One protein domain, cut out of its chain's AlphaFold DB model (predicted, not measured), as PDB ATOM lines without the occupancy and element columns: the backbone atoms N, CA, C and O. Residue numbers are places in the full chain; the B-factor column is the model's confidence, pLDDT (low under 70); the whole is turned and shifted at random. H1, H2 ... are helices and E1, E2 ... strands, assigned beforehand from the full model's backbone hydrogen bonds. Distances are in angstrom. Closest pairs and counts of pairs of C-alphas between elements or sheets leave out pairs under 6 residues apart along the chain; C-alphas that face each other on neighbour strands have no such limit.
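Overview. This is residues 4 to 153 of the 443 residues of the protein "Membrane protein" of Rhodopirellula europaea 6C (UniProt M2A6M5). Two long helices, H3 and H6, lie side by side and run the same way, forming the long axis of an elongated body; H1 crosses H6 partway along it, and the short H2 packs on the first part of H3. Beyond the far end of H3 the chain runs out through the strand E1, with residues 76 to 85 sticking out, and folds back as H4 onto the last part of H3; a long link then leads back to the short H5, which packs near the first end of H3. The printed part has 150 residues, with six named helices and one named strand in the order H1, H2, H3, E1, H4, H5, H6. No two named strands pair, and the class is mostly helix. The whole is loose, with a radius of gyration of the C-alphas of 20.3 A and spans of 69 by 40 by 23 A.

Arrangement. From the first printed residues, the chain leads into H1, residues 11 to 25, which touches residues 131 to 143 of H6, residues 120 to 151. Their closest C-alphas are those of Ala 19 and Leu 136, 5.1 A apart, and they run opposite ways at a steep tilt of 43 degrees. H2, residues 27 to 31, is close to H1 but not clearly touching, the closest C-alphas, of Trp 23 and Ser 29, being 6.5 A apart. H2 touches H3, residues 40 to 71, through residues 43 to 50 of H3, with the C-alphas of Phe 28 and Ala 46 closest at 5.3 A. H3 is the hub, touching H2, H6 and two more helices, while H1 and H3 are near each other. H3 and H6 touch and run the same way at a shallow tilt of 7 degrees; their closest C-alphas, of Ile 40 and Pro 120, are 5.0 A apart. E1, residues 73 to 77, pairs with no named strand and meets H3 only through their link. H4, residues 83 to 99, touches H3 with residues 90 to 97 alone, at a steep tilt of 55 degrees, opposite ways; the C-alphas of Glu 66 and Val 94 are closest at 6.2 A. H5, residues 113 to 116, touches residues 40 to 44 of H3, with the C-alphas of Val 44 and Ala 116 closest at 6.6 A. H4 and H6 are apart. The helix packing is mostly crossed, but only just: 1 of 3 touching pairs with a tilt is shallow. In H1, H2, H3, H4 and H6 every O i to N i+4 pair is within hydrogen-bond range; H5 is too short for such a pair.

Along the chain. H1 spans 21.1 A from C-alpha 11 at (161.865, 256.667, 135.666) to C-alpha 25, and H2 is a helix of 5 residues, 6.7 A from first to last C-alpha. H3 is 46.4 A long, ending at C-alpha 71 at (162.889, 265.838, 156.999). E1 measures 13.6 A, H4 24.3 A, and H5 has four residues. H6 is 45.9 A long, ending at C-alpha 151 at (155.786, 251.180, 150.047).

Size, cuts and confidence. The two C-alphas farthest apart, those of Asp 78 and Asp 119, are 69.1 A apart. Without residues 76 to 85, which stand free, the body spans 60 by 39 by 20 A. The printed part has no cut. The link from H4 to H5, residues 100 to 112, is long. The mean pLDDT of the printed part is 82.4, and 27 residues are under 70, namely 6 to 7, 32 to 38, 78 to 86, 93 to 94 and 96 to 102.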
ATOM      1  N   ARG A   4     157.384 271.979 132.465       75.12
ATOM      2  CA  ARG A   4     156.092 271.349 132.769       75.12
ATOM      3  C   ARG A   4     156.302 269.915 133.241       75.12
ATOM      4  O   ARG A   4     157.193 269.228 132.756       75.12
ATOM      5  N   LEU A   5     155.449 269.454 134.153       74.81
ATOM      6  CA  LEU A   5     155.509 268.081 134.662       74.81
ATOM      7  C   LEU A   5     155.312 267.026 133.557       74.81
ATOM      8  O   LEU A   5     155.908 265.961 133.625       74.81
ATOM      9  N   GLU A   6     154.522 267.332 132.525       69.38
ATOM     10  CA  GLU A   6     154.291 266.443 131.372       69.38
ATOM     11  C   GLU A   6     155.558 266.188 130.539       69.38
ATOM     12  O   GLU A   6     155.667 265.156 129.884       69.38
ATOM     13  N   ASP A   7     156.519 267.114 130.590       68.12
ATOM     14  CA  ASP A   7     157.797 267.021 129.881       68.12
ATOM     15  C   ASP A   7     158.881 266.335 130.743       68.12
ATOM     16  O   ASP A   7     160.058 266.322 130.373       68.12
ATOM     17  N   ALA A   8     158.522 265.810 131.922       71.56
ATOM     18  CA  ALA A   8     159.455 265.118 132.801       71.56
ATOM     19  C   ALA A   8     159.825 263.732 132.244       71.56
ATOM     20  O   ALA A   8     158.983 262.987 131.746       71.56
ATOM     21  N   ASN A   9     161.106 263.379 132.364       74.06
ATOM     22  CA  ASN A   9     161.622 262.082 131.932       74.06
ATOM     23  C   ASN A   9     160.977 260.937 132.723       74.06
ATOM     24  O   ASN A   9     160.800 261.030 133.939       74.06
ATOM     25  N   SER A  10     160.731 259.816 132.050       78.44
ATOM     26  CA  SER A  10     160.291 258.585 132.708       78.44
ATOM     27  C   SER A  10     161.344 258.060 133.699       78.44
ATOM     28  O   SER A  10     162.544 258.294 133.537       78.44
ATOM     29  N   ASN A  11     160.930 257.262 134.693       75.56
ATOM     30  CA  ASN A  11     161.865 256.667 135.666       75.56
ATOM     31  C   ASN A  11     163.000 255.862 135.012       75.56
ATOM     32  O   ASN A  11     164.112 255.830 135.530       75.56
ATOM     33  N   GLN A  12     162.746 255.235 133.862       77.62
ATOM     34  CA  GLN A  12     163.767 254.469 133.152       77.62
ATOM     35  C   GLN A  12     164.776 255.367 132.424       77.62
ATOM     36  O   GLN A  12     165.972 255.080 132.427       77.62
ATOM     37  N   GLU A  13     164.323 256.479 131.847       83.88
ATOM     38  CA  GLU A  13     165.214 257.500 131.285       83.88
ATOM     39  C   GLU A  13     166.039 258.180 132.381       83.88
ATOM     40  O   GLU A  13     167.234 258.405 132.194       83.88
ATOM     41  N   LEU A  14     165.442 258.433 133.549       84.38
ATOM     42  CA  LEU A  14     166.155 258.966 134.708       84.38
ATOM     43  C   LEU A  14     167.192 257.978 135.253       84.38
ATOM     44  O   LEU A  14     168.306 258.396 135.553       84.38
ATOM     45  N   ALA A  15     166.883 256.681 135.334       84.94
ATOM     46  CA  ALA A  15     167.846 255.662 135.756       84.94
ATOM     47  C   ALA A  15     169.061 255.597 134.818       84.94
ATOM     48  O   ALA A  15     170.203 255.596 135.281       84.94
ATOM     49  N   ASN A  16     168.829 255.633 133.504       87.12
ATOM     50  CA  ASN A  16     169.903 255.695 132.512       87.12
ATOM     51  C   ASN A  16     170.699 257.007 132.608       87.12
ATOM     52  O   ASN A  16     171.925 256.992 132.501       87.12
ATOM     53  N   GLY A  17     170.018 258.132 132.847       89.00
ATOM     54  CA  GLY A  17     170.649 259.432 133.067       89.00
ATOM     55  C   GLY A  17     171.556 259.438 134.298       89.00
ATOM     56  O   GLY A  17     172.701 259.871 134.210       89.00
ATOM     57  N   VAL A  18     171.088 258.876 135.417       90.62
ATOM     58  CA  VAL A  18     171.887 258.707 136.639       90.62
ATOM     59  C   VAL A  18     173.088 257.804 136.372       90.62
ATOM     60  O   VAL A  18     174.205 258.177 136.712       90.62
ATOM     61  N   ALA A  19     172.906 256.654 135.721       91.94
ATOM     62  CA  ALA A  19     174.020 255.757 135.408       91.94
ATOM     63  C   ALA A  19     175.087 256.433 134.528       91.94
ATOM     64  O   ALA A  19     176.281 256.292 134.790       91.94
ATOM     65  N   SER A  20     174.665 257.213 133.527       91.88
ATOM     66  CA  SER A  20     175.566 257.980 132.659       91.88
ATOM     67  C   SER A  20     176.309 259.088 133.416       91.88
ATOM     68  O   SER A  20     177.517 259.254 133.234       91.88
ATOM     69  N   GLU A  21     175.622 259.801 134.310       92.94
ATOM     70  CA  GLU A  21     176.225 260.826 135.170       92.94
ATOM     71  C   GLU A  21     177.232 260.226 136.160       92.94
ATOM     72  O   GLU A  21     178.280 260.808 136.430       92.94
ATOM     73  N   LEU A  22     176.957 259.034 136.689       93.25
ATOM     74  CA  LEU A  22     177.902 258.316 137.541       93.25
ATOM     75  C   LEU A  22     179.128 257.868 136.738       93.25
ATOM     76  O   LEU A  22     180.258 258.087 137.172       93.25
ATOM     77  N   TRP A  23     178.927 257.312 135.542       94.00
ATOM     78  CA  TRP A  23     180.015 256.897 134.655       94.00
ATOM     79  C   TRP A  23     180.970 258.051 134.316       94.00
ATOM     80  O   TRP A  23     182.190 257.915 134.446       94.00
ATOM     81  N   SER A  24     180.435 259.222 133.959       92.56
ATOM     82  CA  SER A  24     181.233 260.409 133.604       92.56
ATOM     83  C   SER A  24     182.099 260.937 134.766       92.56
ATOM     84  O   SER A  24     183.106 261.630 134.562       92.56
ATOM     85  N   ARG A  25     181.732 260.591 136.006       91.94
ATOM     86  CA  ARG A  25     182.436 260.977 137.235       91.94
ATOM     87  C   ARG A  25     183.542 260.017 137.646       91.94
ATOM     88  O   ARG A  25     184.360 260.403 138.484       91.94
ATOM     89  N   LEU A  26     183.577 258.805 137.092       92.69
ATOM     90  CA  LEU A  26     184.637 257.847 137.383       92.69
ATOM     91  C   LEU A  26     185.975 258.323 136.811       92.69
ATOM     92  O   LEU A  26     186.057 258.891 135.727       92.69
ATOM     93  N   ILE A  27     187.060 258.042 137.531       90.38
ATOM     94  CA  ILE A  27     188.418 258.297 137.028       90.38
ATOM     95  C   ILE A  27     188.683 257.437 135.785       90.38
ATOM     96  O   ILE A  27     189.332 257.887 134.845       90.38
ATOM     97  N   PHE A  28     188.151 256.212 135.772       90.25
ATOM     98  CA  PHE A  28     188.353 255.250 134.695       90.25
ATOM     99  C   PHE A  28     187.781 255.714 133.349       90.25
ATOM    100  O   PHE A  28     188.430 255.510 132.329       90.25
ATOM    101  N   SER A  29     186.624 256.388 133.330       88.69
ATOM    102  CA  SER A  29     186.005 256.848 132.075       88.69
ATOM    103  C   SER A  29     186.858 257.891 131.351       88.69
ATOM    104  O   SER A  29     186.919 257.898 130.130       88.69
ATOM    105  N   ARG A  30     187.611 258.705 132.100       85.25
ATOM    106  CA  ARG A  30     188.556 259.692 131.545       85.25
ATOM    107  C   ARG A  30     189.851 259.062 131.042       85.25
ATOM    108  O   ARG A  30     190.547 259.647 130.222       85.25
ATOM    109  N   LEU A  31     190.184 257.873 131.539       80.94
ATOM    110  CA  LEU A  31     191.411 257.161 131.192       80.94
ATOM    111  C   LEU A  31     191.346 256.550 129.784       80.94
ATOM    112  O   LEU A  31     192.385 256.350 129.159       80.94
ATOM    113  N   ALA A  32     190.136 256.272 129.290       63.06
ATOM    114  CA  ALA A  32     189.892 255.829 127.919       63.06
ATOM    115  C   ALA A  32     190.168 256.938 126.884       63.06
ATOM    116  O   ALA A  32     190.565 256.639 125.757       63.06
ATOM    117  N   ASP A  33     190.024 258.209 127.279       62.56
ATOM    118  CA  ASP A  33     190.252 259.372 126.412       62.56
ATOM    119  C   ASP A  33     191.741 259.760 126.305       62.56
ATOM    120  O   ASP A  33     192.158 260.431 125.355       62.56
ATOM    121  N   GLU A  34     192.574 259.331 127.258       66.88
ATOM    122  CA  GLU A  34     194.016 259.576 127.247       66.88
ATOM    123  C   GLU A  34     194.715 258.575 126.311       66.88
ATOM    124  O   GLU A  34     194.971 257.423 126.654       66.88
ATOM    125  N   SER A  35     195.036 259.027 125.095       48.44
ATOM    126  CA  SER A  35     195.608 258.249 123.985       48.44
ATOM    127  C   SER A  35     197.067 257.782 124.197       48.44
ATOM    128  O   SER A  35     197.949 258.070 123.383       48.44
ATOM    129  N   GLY A  36     197.340 257.068 125.293       56.19
ATOM    130  CA  GLY A  36     198.637 256.487 125.649       56.19
ATOM    131  C   GLY A  36     198.567 254.979 125.927       56.19
ATOM    132  O   GLY A  36     197.523 254.441 126.282       56.19
ATOM    133  N   HIS A  37     199.694 254.271 125.765       58.69
ATOM    134  CA  HIS A  37     199.846 252.894 126.257       58.69
ATOM    135  C   HIS A  37     199.818 252.909 127.794       58.69
ATOM    136  O   HIS A  37     200.858 253.024 128.444       58.69
ATOM    137  N   ASN A  38     198.624 252.817 128.372       68.25
ATOM    138  CA  ASN A  38     198.452 252.713 129.813       68.25
ATOM    139  C   ASN A  38     198.903 251.314 130.259       68.25
ATOM    140  O   ASN A  38     198.338 250.302 129.846       68.25
ATOM    141  N   GLY A  39     199.963 251.247 131.068       82.44
ATOM    142  CA  GLY A  39     200.428 249.987 131.652       82.44
ATOM    143  C   GLY A  39     199.374 249.371 132.578       82.44
ATOM    144  O   GLY A  39     198.524 250.080 133.118       82.44
ATOM    145  N   ILE A  40     199.453 248.056 132.806       87.06
ATOM    146  CA  ILE A  40     198.489 247.324 133.649       87.06
ATOM    147  C   ILE A  40     198.349 247.933 135.053       87.06
ATOM    148  O   ILE A  40     197.248 248.008 135.588       87.06
ATOM    149  N   GLU A  41     199.435 248.469 135.615       88.31
ATOM    150  CA  GLU A  41     199.438 249.154 136.912       88.31
ATOM    151  C   GLU A  41     198.527 250.393 136.930       88.31
ATOM    152  O   GLU A  41     197.788 250.608 137.893       88.31
ATOM    153  N   HIS A  42     198.524 251.183 135.850       88.69
ATOM    154  CA  HIS A  42     197.659 252.358 135.722       88.69
ATOM    155  C   HIS A  42     196.184 251.960 135.610       88.69
ATOM    156  O   HIS A  42     195.340 252.560 136.277       88.69
ATOM    157  N   ILE A  43     195.881 250.913 134.835       90.12
ATOM    158  CA  ILE A  43     194.518 250.380 134.674       90.12
ATOM    159  C   ILE A  43     194.000 249.843 136.012       90.12
ATOM    160  O   ILE A  43     192.896 250.184 136.432       90.12
ATOM    161  N   VAL A  44     194.813 249.054 136.720       90.88
ATOM    162  CA  VAL A  44     194.493 248.507 138.047       90.88
ATOM    163  C   VAL A  44     194.231 249.622 139.058       90.88
ATOM    164  O   VAL A  44     193.240 249.562 139.790       90.88
ATOM    165  N   SER A  45     195.083 250.649 139.088       91.12
ATOM    166  CA  SER A  45     194.929 251.802 139.979       91.12
ATOM    167  C   SER A  45     193.628 252.563 139.703       91.12
ATOM    168  O   SER A  45     192.829 252.780 140.616       91.12
ATOM    169  N   ALA A  46     193.357 252.894 138.437       91.44
ATOM    170  CA  ALA A  46     192.160 253.630 138.041       91.44
ATOM    171  C   ALA A  46     190.866 252.837 138.266       91.44
ATOM    172  O   ALA A  46     189.876 253.396 138.749       91.44
ATOM    173  N   ALA A  47     190.874 251.534 137.968       91.94
ATOM    174  CA  ALA A  47     189.740 250.647 138.207       91.94
ATOM    175  C   ALA A  47     189.458 250.499 139.708       91.94
ATOM    176  O   ALA A  47     188.308 250.599 140.133       91.94
ATOM    177  N   SER A  48     190.505 250.345 140.524       92.88
ATOM    178  CA  SER A  48     190.378 250.263 141.986       92.88
ATOM    179  C   SER A  48     189.843 251.563 142.583       92.88
ATOM    180  O   SER A  48     188.947 251.527 143.424       92.88
ATOM    181  N   ALA A  49     190.352 252.715 142.133       93.31
ATOM    182  CA  ALA A  49     189.894 254.023 142.593       93.31
ATOM    183  C   ALA A  49     188.432 254.288 142.196       93.31
ATOM    184  O   ALA A  49     187.638 254.726 143.026       93.31
ATOM    185  N   SER A  50     188.055 253.949 140.962       94.38
ATOM    186  CA  SER A  50     186.677 254.084 140.470       94.38
ATOM    187  C   SER A  50     185.719 253.147 141.207       94.38
ATOM    188  O   SER A  50     184.623 253.546 141.589       94.38
ATOM    189  N   HIS A  51     186.152 251.922 141.509       92.88
ATOM    190  CA  HIS A  51     185.382 251.013 142.353       92.88
ATOM    191  C   HIS A  51     185.205 251.560 143.779       92.88
ATOM    192  O   HIS A  51     184.101 251.527 144.314       92.88
ATOM    193  N   ALA A  52     186.258 252.118 144.387       92.38
ATOM    194  CA  ALA A  52     186.163 252.752 145.704       92.38
ATOM    195  C   ALA A  52     185.196 253.952 145.712       92.38
ATOM    196  O   ALA A  52     184.481 254.149 146.695       92.38
ATOM    197  N   GLN A  53     185.127 254.709 144.614       93.31
ATOM    198  CA  GLN A  53     184.159 255.793 144.424       93.31
ATOM    199  C   GLN A  53     182.714 255.269 144.338       93.31
ATOM    200  O   GLN A  53     181.820 255.811 144.980       93.31
ATOM    201  N   ILE A  54     182.477 254.150 143.647       92.00
ATOM    202  CA  ILE A  54     181.156 253.493 143.646       92.00
ATOM    203  C   ILE A  54     180.756 253.067 145.065       92.00
ATOM    204  O   ILE A  54     179.617 253.269 145.489       92.00
ATOM    205  N   VAL A  55     181.693 252.513 145.840       90.75
ATOM    206  CA  VAL A  55     181.451 252.162 147.250       90.75
ATOM    207  C   VAL A  55     181.130 253.408 148.086       90.75
ATOM    208  O   VAL A  55     180.262 253.341 148.959       90.75
ATOM    209  N   SER A  56     181.772 254.555 147.827       91.62
ATOM    210  CA  SER A  56     181.460 255.794 148.549       91.62
ATOM    211  C   SER A  56     180.059 256.319 148.235       91.62
ATOM    212  O   SER A  56     179.384 256.760 149.163       91.62
ATOM    213  N   TRP A  57     179.570 256.180 146.998       92.00
ATOM    214  CA  TRP A  57     178.192 256.552 146.646       92.00
ATOM    215  C   TRP A  57     177.137 255.741 147.403       92.00
ATOM    216  O   TRP A  57     176.114 256.290 147.800       92.00
ATOM    217  N   HIS A  58     177.391 254.462 147.696       88.12
ATOM    218  CA  HIS A  58     176.493 253.668 148.548       88.12
ATOM    219  C   HIS A  58     176.423 254.209 149.985       88.12
ATOM    220  O   HIS A  58     175.380 254.117 150.635       88.12
ATOM    221  N   ARG A  59     177.522 254.778 150.496       85.81
ATOM    222  CA  ARG A  59     177.537 255.447 151.805       85.81
ATOM    223  C   ARG A  59     176.790 256.779 151.752       85.81
ATOM    224  O   ARG A  59     175.952 257.013 152.613       85.81
ATOM    225  N   GLU A  60     177.045 257.601 150.737       89.81
ATOM    226  CA  GLU A  60     176.322 258.866 150.517       89.81
ATOM    227  C   GLU A  60     174.810 258.634 150.404       89.81
ATOM    228  O   GLU A  60     174.018 259.372 150.984       89.81
ATOM    229  N   LEU A  61     174.398 257.557 149.728       87.69
ATOM    230  CA  LEU A  61     172.992 257.187 149.608       87.69
ATOM    231  C   LEU A  61     172.345 256.894 150.969       87.69
ATOM    232  O   LEU A  61     171.179 257.222 151.183       87.69
ATOM    233  N   ARG A  62     173.090 256.295 151.904       84.25
ATOM    234  CA  ARG A  62     172.602 256.062 153.267       84.25
ATOM    235  C   ARG A  62     172.353 257.374 154.002       84.25
ATOM    236  O   ARG A  62     171.272 257.555 154.551       84.25
ATOM    237  N   GLU A  63     173.326 258.280 153.961       85.00
ATOM    238  CA  GLU A  63     173.232 259.604 154.587       85.00
ATOM    239  C   GLU A  63     172.058 260.409 154.001       85.00
ATOM    240  O   GLU A  63     171.273 261.004 154.740       85.00
ATOM    241  N   PHE A  64     171.869 260.344 152.680       87.69
ATOM    242  CA  PHE A  64     170.733 260.952 151.989       87.69
ATOM    243  C   PHE A  64     169.383 260.401 152.474       87.69
ATOM    244  O   PHE A  64     168.479 261.170 152.804       87.69
ATOM    245  N   VAL A  65     169.229 259.077 152.555       86.56
ATOM    246  CA  VAL A  65     167.975 258.443 153.002       86.56
ATOM    247  C   VAL A  65     167.653 258.783 154.453       86.56
ATOM    248  O   VAL A  65     166.492 259.039 154.783       86.56
ATOM    249  N   GLU A  66     168.663 258.818 155.321       84.38
ATOM    250  CA  GLU A  66     168.500 259.281 156.699       84.38
ATOM    251  C   GLU A  66     167.992 260.726 156.725       84.38
ATOM    252  O   GLU A  66     167.011 261.020 157.408       84.38
ATOM    253  N   ALA A  67     168.578 261.613 155.921       86.31
ATOM    254  CA  ALA A  67     168.155 263.004 155.843       86.31
ATOM    255  C   ALA A  67     166.716 263.179 155.322       86.31
ATOM    256  O   ALA A  67     165.978 264.001 155.869       86.31
ATOM    257  N   VAL A  68     166.285 262.379 154.336       87.31
ATOM    258  CA  VAL A  68     164.880 262.327 153.876       87.31
ATOM    259  C   VAL A  68     163.953 261.939 155.029       87.31
ATOM    260  O   VAL A  68     162.964 262.620 155.302       87.31
ATOM    261  N   CYS A  69     164.292 260.880 155.767       83.50
ATOM    262  CA  CYS A  69     163.470 260.411 156.882       83.50
ATOM    263  C   CYS A  69     163.387 261.450 158.009       83.50
ATOM    264  O   CYS A  69     162.325 261.644 158.598       83.50
ATOM    265  N   LEU A  70     164.491 262.144 158.294       82.69
ATOM    266  CA  LEU A  70     164.540 263.219 159.283       82.69
ATOM    267  C   LEU A  70     163.705 264.432 158.856       82.69
ATOM    268  O   LEU A  70     163.034 265.040 159.693       82.69
ATOM    269  N   ALA A  71     163.707 264.767 157.565       84.12
ATOM    270  CA  ALA A  71     162.889 265.838 156.999       84.12
ATOM    271  C   ALA A  71     161.378 265.554 157.105       84.12
ATOM    272  O   ALA A  71     160.585 266.492 157.236       84.12
ATOM    273  N   ALA A  72     160.972 264.282 157.121       84.06
ATOM    274  CA  ALA A  72     159.578 263.872 157.282       84.06
ATOM    275  C   ALA A  72     159.055 263.969 158.734       84.06
ATOM    276  O   ALA A  72     157.848 263.875 158.954       84.06
ATOM    277  N   ILE A  73     159.918 264.169 159.741       81.38
ATOM    278  CA  ILE A  73     159.505 264.204 161.157       81.38
ATOM    279  C   ILE A  73     158.811 265.520 161.493       81.38
ATOM    280  O   ILE A  73     159.333 266.597 161.215       81.38
ATOM    281  N   GLU A  74     157.679 265.440 162.173       81.44
ATOM    282  CA  GLU A  74     156.975 266.570 162.764       81.44
ATOM    283  C   GLU A  74     156.801 266.329 164.264       81.44
ATOM    284  O   GLU A  74     156.443 265.231 164.682       81.44
ATOM    285  N   ILE A  75     157.088 267.334 165.087       76.50
ATOM    286  CA  ILE A  75     156.983 267.230 166.545       76.50
ATOM    287  C   ILE A  75     155.910 268.210 167.001       76.50
ATOM    288  O   ILE A  75     156.005 269.397 166.695       76.50
ATOM    289  N   ARG A  76     154.916 267.707 167.736       77.81
ATOM    290  CA  ARG A  76     153.805 268.484 168.298       77.81
ATOM    291  C   ARG A  76     153.796 268.344 169.825       77.81
ATOM    292  O   ARG A  76     154.084 267.263 170.338       77.81
ATOM    293  N   GLY A  77     153.436 269.408 170.543       71.38
ATOM    294  CA  GLY A  77     153.223 269.392 172.000       71.38
ATOM    295  C   GLY A  77     154.188 270.262 172.814       71.38
ATOM    296  O   GLY A  77     155.051 270.950 172.272       71.38
ATOM    297  N   ASP A  78     154.045 270.200 174.141       62.59
ATOM    298  CA  ASP A  78     154.597 271.170 175.110       62.59
ATOM    299  C   ASP A  78     156.135 271.216 175.189       62.59
ATOM    300  O   ASP A  78     156.710 272.156 175.736       62.59
ATOM    301  N   LYS A  79     156.827 270.210 174.639       61.12
ATOM    302  CA  LYS A  79     158.299 270.108 174.629       61.12
ATOM    303  C   LYS A  79     158.911 270.177 173.231       61.12
ATOM    304  O   LYS A  79     159.997 269.641 173.011       61.12
ATOM    305  N   GLN A  80     158.247 270.844 172.287       58.78
ATOM    306  CA  GLN A  80     158.755 271.008 170.920       58.78
ATOM    307  C   GLN A  80     160.191 271.571 170.876       58.78
ATOM    308  O   GLN A  80     160.953 271.206 169.984       58.78
ATOM    309  N   GLU A  81     160.595 272.396 171.847       63.00
ATOM    310  CA  GLU A  81     161.915 273.047 171.897       63.00
ATOM    311  C   GLU A  81     163.032 272.229 172.589       63.00
ATOM    312  O   GLU A  81     164.192 272.648 172.581       63.00
ATOM    313  N   ASP A  82     162.741 271.056 173.168       68.19
ATOM    314  CA  ASP A  82     163.756 270.251 173.865       68.19
ATOM    315  C   ASP A  82     164.695 269.535 172.873       68.19
ATOM    316  O   ASP A  82     164.391 268.470 172.328       68.19
ATOM    317  N   GLN A  83     165.879 270.115 172.646       68.06
ATOM    318  CA  GLN A  83     166.891 269.579 171.728       68.06
ATOM    319  C   GLN A  83     167.364 268.159 172.076       68.06
ATOM    320  O   GLN A  83     167.701 267.394 171.163       68.06
ATOM    321  N   ALA A  84     167.414 267.790 173.360       67.56
ATOM    322  CA  ALA A  84     167.867 266.461 173.766       67.56
ATOM    323  C   ALA A  84     166.840 265.401 173.348       67.56
ATOM    324  O   ALA A  84     167.200 264.372 172.775       67.56
ATOM    325  N   PHE A  85     165.557 265.712 173.540       67.31
ATOM    326  CA  PHE A  85     164.454 264.874 173.091       67.31
ATOM    327  C   PHE A  85     164.408 264.741 171.564       67.31
ATOM    328  O   PHE A  85     164.306 263.631 171.039       67.31
ATOM    329  N   GLN A  86     164.549 265.859 170.840       68.75
ATOM    330  CA  GLN A  86     164.600 265.828 169.377       68.75
ATOM    331  C   GLN A  86     165.726 264.921 168.872       68.75
ATOM    332  O   GLN A  86     165.539 264.197 167.901       68.75
ATOM    333  N   THR A  87     166.889 264.944 169.524       71.62
ATOM    334  CA  THR A  87     168.030 264.096 169.149       71.62
ATOM    335  C   THR A  87     167.717 262.618 169.380       71.62
ATOM    336  O   THR A  87     167.880 261.818 168.465       71.62
ATOM    337  N   GLN A  88     167.153 262.266 170.538       71.81
ATOM    338  CA  GLN A  88     166.770 260.887 170.847       71.81
ATOM    339  C   GLN A  88     165.737 260.319 169.856       71.81
ATOM    340  O   GLN A  88     165.872 259.187 169.395       71.81
ATOM    341  N   LEU A  89     164.718 261.109 169.501       70.00
ATOM    342  CA  LEU A  89     163.690 260.705 168.538       70.00
ATOM    343  C   LEU A  89     164.277 260.490 167.134       70.00
ATOM    344  O   LEU A  89     163.877 259.569 166.417       70.00
ATOM    345  N   ARG A  90     165.232 261.336 166.738       71.06
ATOM    346  CA  ARG A  90     165.963 261.179 165.476       71.06
ATOM    347  C   ARG A  90     166.775 259.888 165.465       71.06
ATOM    348  O   ARG A  90     166.665 259.141 164.498       71.06
ATOM    349  N   ASP A  91     167.512 259.603 166.537       72.38
ATOM    350  CA  ASP A  91     168.338 258.396 166.655       72.38
ATOM    351  C   ASP A  91     167.492 257.120 166.555       72.38
ATOM    352  O   ASP A  91     167.844 256.188 165.833       72.38
ATOM    353  N   GLU A  92     166.323 257.097 167.199       72.81
ATOM    354  CA  GLU A  92     165.393 255.968 167.115       72.81
ATOM    355  C   GLU A  92     164.881 255.740 165.682       72.81
ATOM    356  O   GLU A  92     164.715 254.604 165.223       72.81
ATOM    357  N   ILE A  93     164.613 256.819 164.945       67.81
ATOM    358  CA  ILE A  93     164.127 256.739 163.566       67.81
ATOM    359  C   ILE A  93     165.238 256.270 162.630       67.81
ATOM    360  O   ILE A  93     164.996 255.362 161.833       67.81
ATOM    361  N   VAL A  94     166.448 256.813 162.772       69.12
ATOM    362  CA  VAL A  94     167.639 256.343 162.052       69.12
ATOM    363  C   VAL A  94     167.867 254.859 162.322       69.12
ATOM    364  O   VAL A  94     168.093 254.090 161.388       69.12
ATOM    365  N   GLU A  95     167.714 254.412 163.569       70.69
ATOM    366  CA  GLU A  95     167.850 253.005 163.936       70.69
ATOM    367  C   GLU A  95     166.783 252.123 163.260       70.69
ATOM    368  O   GLU A  95     167.108 251.058 162.730       70.69
ATOM    369  N   ARG A  96     165.515 252.553 163.214       66.31
ATOM    370  CA  ARG A  96     164.445 251.796 162.532       66.31
ATOM    371  C   ARG A  96     164.639 251.734 161.017       66.31
ATOM    372  O   ARG A  96     164.454 250.666 160.438       66.31
ATOM    373  N   VAL A  97     165.023 252.845 160.387       62.69
ATOM    374  CA  VAL A  97     165.325 252.915 158.945       62.69
ATOM    375  C   VAL A  97     166.518 252.011 158.621       62.69
ATOM    376  O   VAL A  97     166.455 251.198 157.701       62.69
ATOM    377  N   SER A  98     167.560 252.050 159.455       61.41
ATOM    378  CA  SER A  98     168.750 251.203 159.323       61.41
ATOM    379  C   SER A  98     168.450 249.709 159.491       61.41
ATOM    380  O   SER A  98     169.041 248.883 158.799       61.41
ATOM    381  N   LYS A  99     167.515 249.335 160.379       64.31
ATOM    382  CA  LYS A  99     167.096 247.937 160.604       64.31
ATOM    383  C   LYS A  99     166.163 247.387 159.519       64.31
ATOM    384  O   LYS A  99     165.960 246.177 159.464       64.31
ATOM    385  N   GLY A 100     165.610 248.237 158.655       61.09
ATOM    386  CA  GLY A 100     164.612 247.864 157.647       61.09
ATOM    387  C   GLY A 100     165.136 247.090 156.430       61.09
ATOM    388  O   GLY A 100     164.367 246.881 155.499       61.09
ATOM    389  N   ASN A 101     166.414 246.683 156.391       61.34
ATOM    390  CA  ASN A 101     167.058 246.078 155.210       61.34
ATOM    391  C   ASN A 101     166.849 246.898 153.920       61.34
ATOM    392  O   ASN A 101     166.654 246.350 152.837       61.34
ATOM    393  N   LEU A 102     166.862 248.227 154.034       67.69
ATOM    394  CA  LEU A 102     166.596 249.105 152.895       67.69
ATOM    395  C   LEU A 102     167.744 249.106 151.879       67.69
ATOM    396  O   LEU A 102     167.492 249.255 150.684       67.69
ATOM    397  N   PHE A 103     168.982 248.905 152.330       71.38
ATOM    398  CA  PHE A 103     170.183 249.073 151.515       71.38
ATOM    399  C   PHE A 103     170.753 247.740 151.026       71.38
ATOM    400  O   PHE A 103     170.857 246.776 151.788       71.38
ATOM    401  N   SER A 104     171.170 247.717 149.762       71.75
ATOM    402  CA  SER A 104     172.006 246.671 149.175       71.75
ATOM    403  C   SER A 104     173.439 246.754 149.709       71.75
ATOM    404  O   SER A 104     173.900 247.786 150.208       71.75
ATOM    405  N   MET A 105     174.153 245.631 149.631       74.69
ATOM    406  CA  MET A 105     175.586 245.607 149.915       74.69
ATOM    407  C   MET A 105     176.345 246.125 148.692       74.69
ATOM    408  O   MET A 105     176.016 245.707 147.583       74.69
ATOM    409  N   PRO A 106     177.386 246.953 148.880       79.38
ATOM    410  CA  PRO A 106     178.186 247.424 147.763       79.38
ATOM    411  C   PRO A 106     178.839 246.244 147.024       79.38
ATOM    412  O   PRO A 106     179.155 245.217 147.649       79.38
ATOM    413  N   PRO A 107     179.077 246.378 145.708       80.75
ATOM    414  CA  PRO A 107     179.705 245.329 144.918       80.75
ATOM    415  C   PRO A 107     181.098 245.002 145.469       80.75
ATOM    416  O   PRO A 107     181.810 245.867 145.978       80.75
ATOM    417  N   ARG A 108     181.509 243.733 145.367       84.50
ATOM    418  CA  ARG A 108     182.882 243.336 145.711       84.50
ATOM    419  C   ARG A 108     183.847 243.841 144.643       84.50
ATOM    420  O   ARG A 108     183.506 243.841 143.462       84.50
ATOM    421  N   SER A 109     185.066 244.186 145.055       86.25
ATOM    422  CA  SER A 109     186.118 244.543 144.100       86.25
ATOM    423  C   SER A 109     186.350 243.394 143.126       86.25
ATOM    424  O   SER A 109     186.578 242.253 143.536       86.25
ATOM    425  N   PHE A 110     186.295 243.714 141.837       88.25
ATOM    426  CA  PHE A 110     186.651 242.799 140.755       88.25
ATOM    427  C   PHE A 110     188.150 242.843 140.427       88.25
ATOM    428  O   PHE A 110     188.641 241.999 139.676       88.25
ATOM    429  N   VAL A 111     188.868 243.827 140.978       87.44
ATOM    430  CA  VAL A 111     190.310 243.983 140.822       87.44
ATOM    431  C   VAL A 111     190.994 243.071 141.837       87.44
ATOM    432  O   VAL A 111     191.125 243.406 143.015       87.44
ATOM    433  N   ASP A 112     191.376 241.883 141.378       88.94
ATOM    434  CA  ASP A 112     192.132 240.886 142.130       88.94
ATOM    435  C   ASP A 112     193.490 240.598 141.464       88.94
ATOM    436  O   ASP A 112     193.858 241.199 140.452       88.94
ATOM    437  N   TYR A 113     194.256 239.664 142.029       86.12
ATOM    438  CA  TYR A 113     195.546 239.264 141.458       86.12
ATOM    439  C   TYR A 113     195.409 238.722 140.026       86.12
ATOM    440  O   TYR A 113     196.278 238.968 139.201       86.12
ATOM    441  N   LYS A 114     194.294 238.056 139.693       88.44
ATOM    442  CA  LYS A 114     194.055 237.530 138.342       88.44
ATOM    443  C   LYS A 114     193.779 238.643 137.345       88.44
ATOM    444  O   LYS A 114     194.111 238.499 136.176       88.44
ATOM    445  N   PHE A 115     193.135 239.719 137.788       89.06
ATOM    446  CA  PHE A 115     192.930 240.913 136.980       89.06
ATOM    447  C   PHE A 115     194.265 241.612 136.682       89.06
ATOM    448  O   PHE A 115     194.480 242.034 135.549       89.06
ATOM    449  N   ALA A 116     195.176 241.679 137.658       87.75
ATOM    450  CA  ALA A 116     196.507 242.268 137.480       87.75
ATOM    451  C   ALA A 116     197.429 241.462 136.542       87.75
ATOM    452  O   ALA A 116     198.370 242.026 135.990       87.75
ATOM    453  N   ASP A 117     197.141 240.175 136.329       91.69
ATOM    454  CA  ASP A 117     197.880 239.301 135.407       91.69
ATOM    455  C   ASP A 117     197.385 239.391 133.943       91.69
ATOM    456  O   ASP A 117     197.924 238.716 133.061       91.69
ATOM    457  N   LEU A 118     196.337 240.177 133.659       90.94
ATOM    458  CA  LEU A 118     195.779 240.316 132.310       90.94
ATOM    459  C   LEU A 118     196.641 241.210 131.411       90.94
ATOM    460  O   LEU A 118     197.302 242.145 131.862       90.94
ATOM    461  N   ASP A 119     196.552 240.968 130.101       90.31
ATOM    462  CA  ASP A 119     197.050 241.917 129.106       90.31
ATOM    463  C   ASP A 119     196.320 243.270 129.252       90.31
ATOM    464  O   ASP A 119     195.093 243.263 129.426       90.31
ATOM    465  N   PRO A 120     197.018 244.422 129.160       88.88
ATOM    466  CA  PRO A 120     196.414 245.739 129.348       88.88
ATOM    467  C   PRO A 120     195.153 245.989 128.514       88.88
ATOM    468  O   PRO A 120     194.198 246.568 129.027       88.88
ATOM    469  N   ALA A 121     195.095 245.518 127.263       87.75
ATOM    470  CA  ALA A 121     193.921 245.728 126.416       87.75
ATOM    471  C   ALA A 121     192.697 244.945 126.924       87.75
ATOM    472  O   ALA A 121     191.578 245.457 126.930       87.75
ATOM    473  N   ILE A 122     192.916 243.716 127.403       91.06
ATOM    474  CA  ILE A 122     191.863 242.864 127.974       91.06
ATOM    475  C   ILE A 122     191.428 243.400 129.342       91.06
ATOM    476  O   ILE A 122     190.240 243.394 129.662       91.06
ATOM    477  N   ALA A 123     192.383 243.865 130.153       90.06
ATOM    478  CA  ALA A 123     192.104 244.480 131.443       90.06
ATOM    479  C   ALA A 123     191.248 245.745 131.286       90.06
ATOM    480  O   ALA A 123     190.300 245.918 132.050       90.06
ATOM    481  N   MET A 124     191.541 246.576 130.277       89.75
ATOM    482  CA  MET A 124     190.772 247.783 129.972       89.75
ATOM    483  C   MET A 124     189.314 247.452 129.634       89.75
ATOM    484  O   MET A 124     188.417 247.879 130.353       89.75
ATOM    485  N   ASP A 125     189.089 246.619 128.613       90.75
ATOM    486  CA  ASP A 125     187.748 246.220 128.153       90.75
ATOM    487  C   ASP A 125     186.930 245.544 129.267       90.75
ATOM    488  O   ASP A 125     185.729 245.771 129.424       90.75
ATOM    489  N   LYS A 126     187.586 244.721 130.095       92.31
ATOM    490  CA  LYS A 126     186.930 244.074 131.233       92.31
ATOM    491  C   LYS A 126     186.552 245.076 132.326       92.31
ATOM    492  O   LYS A 126     185.446 244.979 132.855       92.31
ATOM    493  N   ALA A 127     187.452 245.991 132.690       91.56
ATOM    494  CA  ALA A 127     187.172 246.994 133.714       91.56
ATOM    495  C   ALA A 127     186.084 247.973 133.272       91.56
ATOM    496  O   ALA A 127     185.211 248.273 134.079       91.56
ATOM    497  N   GLU A 128     186.093 248.399 132.007       92.50
ATOM    498  CA  GLU A 128     185.068 249.270 131.429       92.50
ATOM    499  C   GLU A 128     183.676 248.657 131.602       92.50
ATOM    500  O   GLU A 128     182.854 249.192 132.345       92.50
ATOM    501  N   ARG A 129     183.461 247.450 131.060       92.25
ATOM    502  CA  ARG A 129     182.170 246.752 131.162       92.25
ATOM    503  C   ARG A 129     181.726 246.513 132.602       92.25
ATOM    504  O   ARG A 129     180.540 246.607 132.903       92.25
ATOM    505  N   GLN A 130     182.648 246.151 133.499       93.50
ATOM    506  CA  GLN A 130     182.293 245.886 134.897       93.50
ATOM    507  C   GLN A 130     181.936 247.163 135.657       93.50
ATOM    508  O   GLN A 130     181.010 247.144 136.465       93.50
ATOM    509  N   LEU A 131     182.641 248.264 135.409       94.00
ATOM    510  CA  LEU A 131     182.345 249.547 136.038       94.00
ATOM    511  C   LEU A 131     181.052 250.161 135.483       94.00
ATOM    512  O   LEU A 131     180.241 250.627 136.279       94.00
ATOM    513  N   GLU A 132     180.809 250.089 134.171       92.94
ATOM    514  CA  GLU A 132     179.530 250.490 133.566       92.94
ATOM    515  C   GLU A 132     178.362 249.698 134.160       92.94
ATOM    516  O   GLU A 132     177.362 250.281 134.586       92.94
ATOM    517  N   GLN A 133     178.511 248.372 134.260       92.19
ATOM    518  CA  GLN A 133     177.499 247.520 134.875       92.19
ATOM    519  C   GLN A 133     177.265 247.901 136.340       92.19
ATOM    520  O   GLN A 133     176.118 248.014 136.751       92.19
ATOM    521  N   HIS A 134     178.317 248.171 137.118       93.00
ATOM    522  CA  HIS A 134     178.158 248.623 138.501       93.00
ATOM    523  C   HIS A 134     177.454 249.986 138.614       93.00
ATOM    524  O   HIS A 134     176.692 250.187 139.557       93.00
ATOM    525  N   CYS A 135     177.677 250.919 137.682       93.38
ATOM    526  CA  CYS A 135     176.942 252.189 137.634       93.38
ATOM    527  C   CYS A 135     175.452 251.973 137.330       93.38
ATOM    528  O   CYS A 135     174.601 252.579 137.981       93.38
ATOM    529  N   LEU A 136     175.134 251.091 136.376       91.50
ATOM    530  CA  LEU A 136     173.755 250.712 136.051       91.50
ATOM    531  C   LEU A 136     173.070 249.998 137.222       91.50
ATOM    532  O   LEU A 136     171.937 250.330 137.565       91.50
ATOM    533  N   ASP A 137     173.757 249.045 137.851       90.75
ATOM    534  CA  ASP A 137     173.257 248.308 139.012       90.75
ATOM    535  C   ASP A 137     172.965 249.270 140.166       90.75
ATOM    536  O   ASP A 137     171.862 249.248 140.709       90.75
ATOM    537  N   PHE A 138     173.889 250.186 140.472       91.75
ATOM    538  CA  PHE A 138     173.678 251.211 141.492       91.75
ATOM    539  C   PHE A 138     172.455 252.089 141.195       91.75
ATOM    540  O   PHE A 138     171.630 252.315 142.080       91.75
ATOM    541  N   ALA A 139     172.308 252.573 139.955       91.81
ATOM    542  CA  ALA A 139     171.162 253.392 139.573       91.81
ATOM    543  C   ALA A 139     169.844 252.617 139.752       91.81
ATOM    544  O   ALA A 139     168.906 253.115 140.373       91.81
ATOM    545  N   ASN A 140     169.784 251.367 139.293       89.62
ATOM    546  CA  ASN A 140     168.605 250.517 139.467       89.62
ATOM    547  C   ASN A 140     168.300 250.239 140.947       89.62
ATOM    548  O   ASN A 140     167.140 250.273 141.363       89.62
ATOM    549  N   GLU A 141     169.328 249.995 141.761       88.81
ATOM    550  CA  GLU A 141     169.190 249.794 143.203       88.81
ATOM    551  C   GLU A 141     168.670 251.045 143.915       88.81
ATOM    552  O   GLU A 141     167.825 250.926 144.807       88.81
ATOM    553  N   PHE A 142     169.110 252.230 143.492       90.88
ATOM    554  CA  PHE A 142     168.615 253.507 143.995       90.88
ATOM    555  C   PHE A 142     167.117 253.694 143.709       90.88
ATOM    556  O   PHE A 142     166.346 253.981 144.626       90.88
ATOM    557  N   PHE A 143     166.662 253.444 142.479       90.75
ATOM    558  CA  PHE A 143     165.231 253.502 142.150       90.75
ATOM    559  C   PHE A 143     164.420 252.439 142.900       90.75
ATOM    560  O   PHE A 143     163.339 252.724 143.420       90.75
ATOM    561  N   ALA A 144     164.951 251.220 143.024       88.62
ATOM    562  CA  ALA A 144     164.310 250.166 143.804       88.62
ATOM    563  C   ALA A 144     164.201 250.542 145.292       88.62
ATOM    564  O   ALA A 144     163.223 250.180 145.950       88.62
ATOM    565  N   LEU A 145     165.184 251.268 145.829       89.19
ATOM    566  CA  LEU A 145     165.155 251.813 147.183       89.19
ATOM    567  C   LEU A 145     164.062 252.871 147.340       89.19
ATOM    568  O   LEU A 145     163.276 252.756 148.278       89.19
ATOM    569  N   LEU A 146     163.947 253.831 146.418       89.81
ATOM    570  CA  LEU A 146     162.853 254.810 146.434       89.81
ATOM    571  C   LEU A 146     161.480 254.123 146.372       89.81
ATOM    572  O   LEU A 146     160.593 254.450 147.157       89.81
ATOM    573  N   GLY A 147     161.337 253.086 145.540       89.06
ATOM    574  CA  GLY A 147     160.127 252.260 145.492       89.06
ATOM    575  C   GLY A 147     159.812 251.562 146.823       89.06
ATOM    576  O   GLY A 147     158.669 251.583 147.279       89.06
ATOM    577  N   ARG A 148     160.818 250.987 147.505       87.25
ATOM    578  CA  ARG A 148     160.642 250.418 148.858       87.25
ATOM    579  C   ARG A 148     160.267 251.491 149.879       87.25
ATOM    580  O   ARG A 148     159.381 251.273 150.700       87.25
ATOM    581  N   MET A 149     160.910 252.656 149.832       86.81
ATOM    582  CA  MET A 149     160.588 253.782 150.710       86.81
ATOM    583  C   MET A 149     159.142 254.250 150.510       86.81
ATOM    584  O   MET A 149     158.463 254.542 151.492       86.81
ATOM    585  N   GLN A 150     158.642 254.249 149.273       88.12
ATOM    586  CA  GLN A 150     157.253 254.587 148.970       88.12
ATOM    587  C   GLN A 150     156.275 253.563 149.561       88.12
ATOM    588  O   GLN A 150     155.300 253.940 150.207       88.12
ATOM    589  N   GLN A 151     156.574 252.264 149.434       85.31
ATOM    590  CA  GLN A 151     155.786 251.180 150.047       85.31
ATOM    591  C   GLN A 151     155.746 251.260 151.580       85.31
ATOM    592  O   GLN A 151     154.767 250.849 152.202       85.31
ATOM    593  N   HIS A 152     156.803 251.792 152.193       81.25
ATOM    594  CA  HIS A 152     156.887 252.023 153.634       81.25
ATOM    595  C   HIS A 152     156.351 253.394 154.078       81.25
ATOM    596  O   HIS A 152     156.481 253.724 155.257       81.25
ATOM    597  N   HIS A 153     155.728 254.165 153.179       85.00
ATOM    598  CA  HIS A 153     155.204 255.505 153.457       85.00
ATOM    599  C   HIS A 153     156.281 256.483 153.974       85.00
ATOM    600  O   HIS A 153     156.030 257.280 154.875       85.00
TER     601      HIS A 153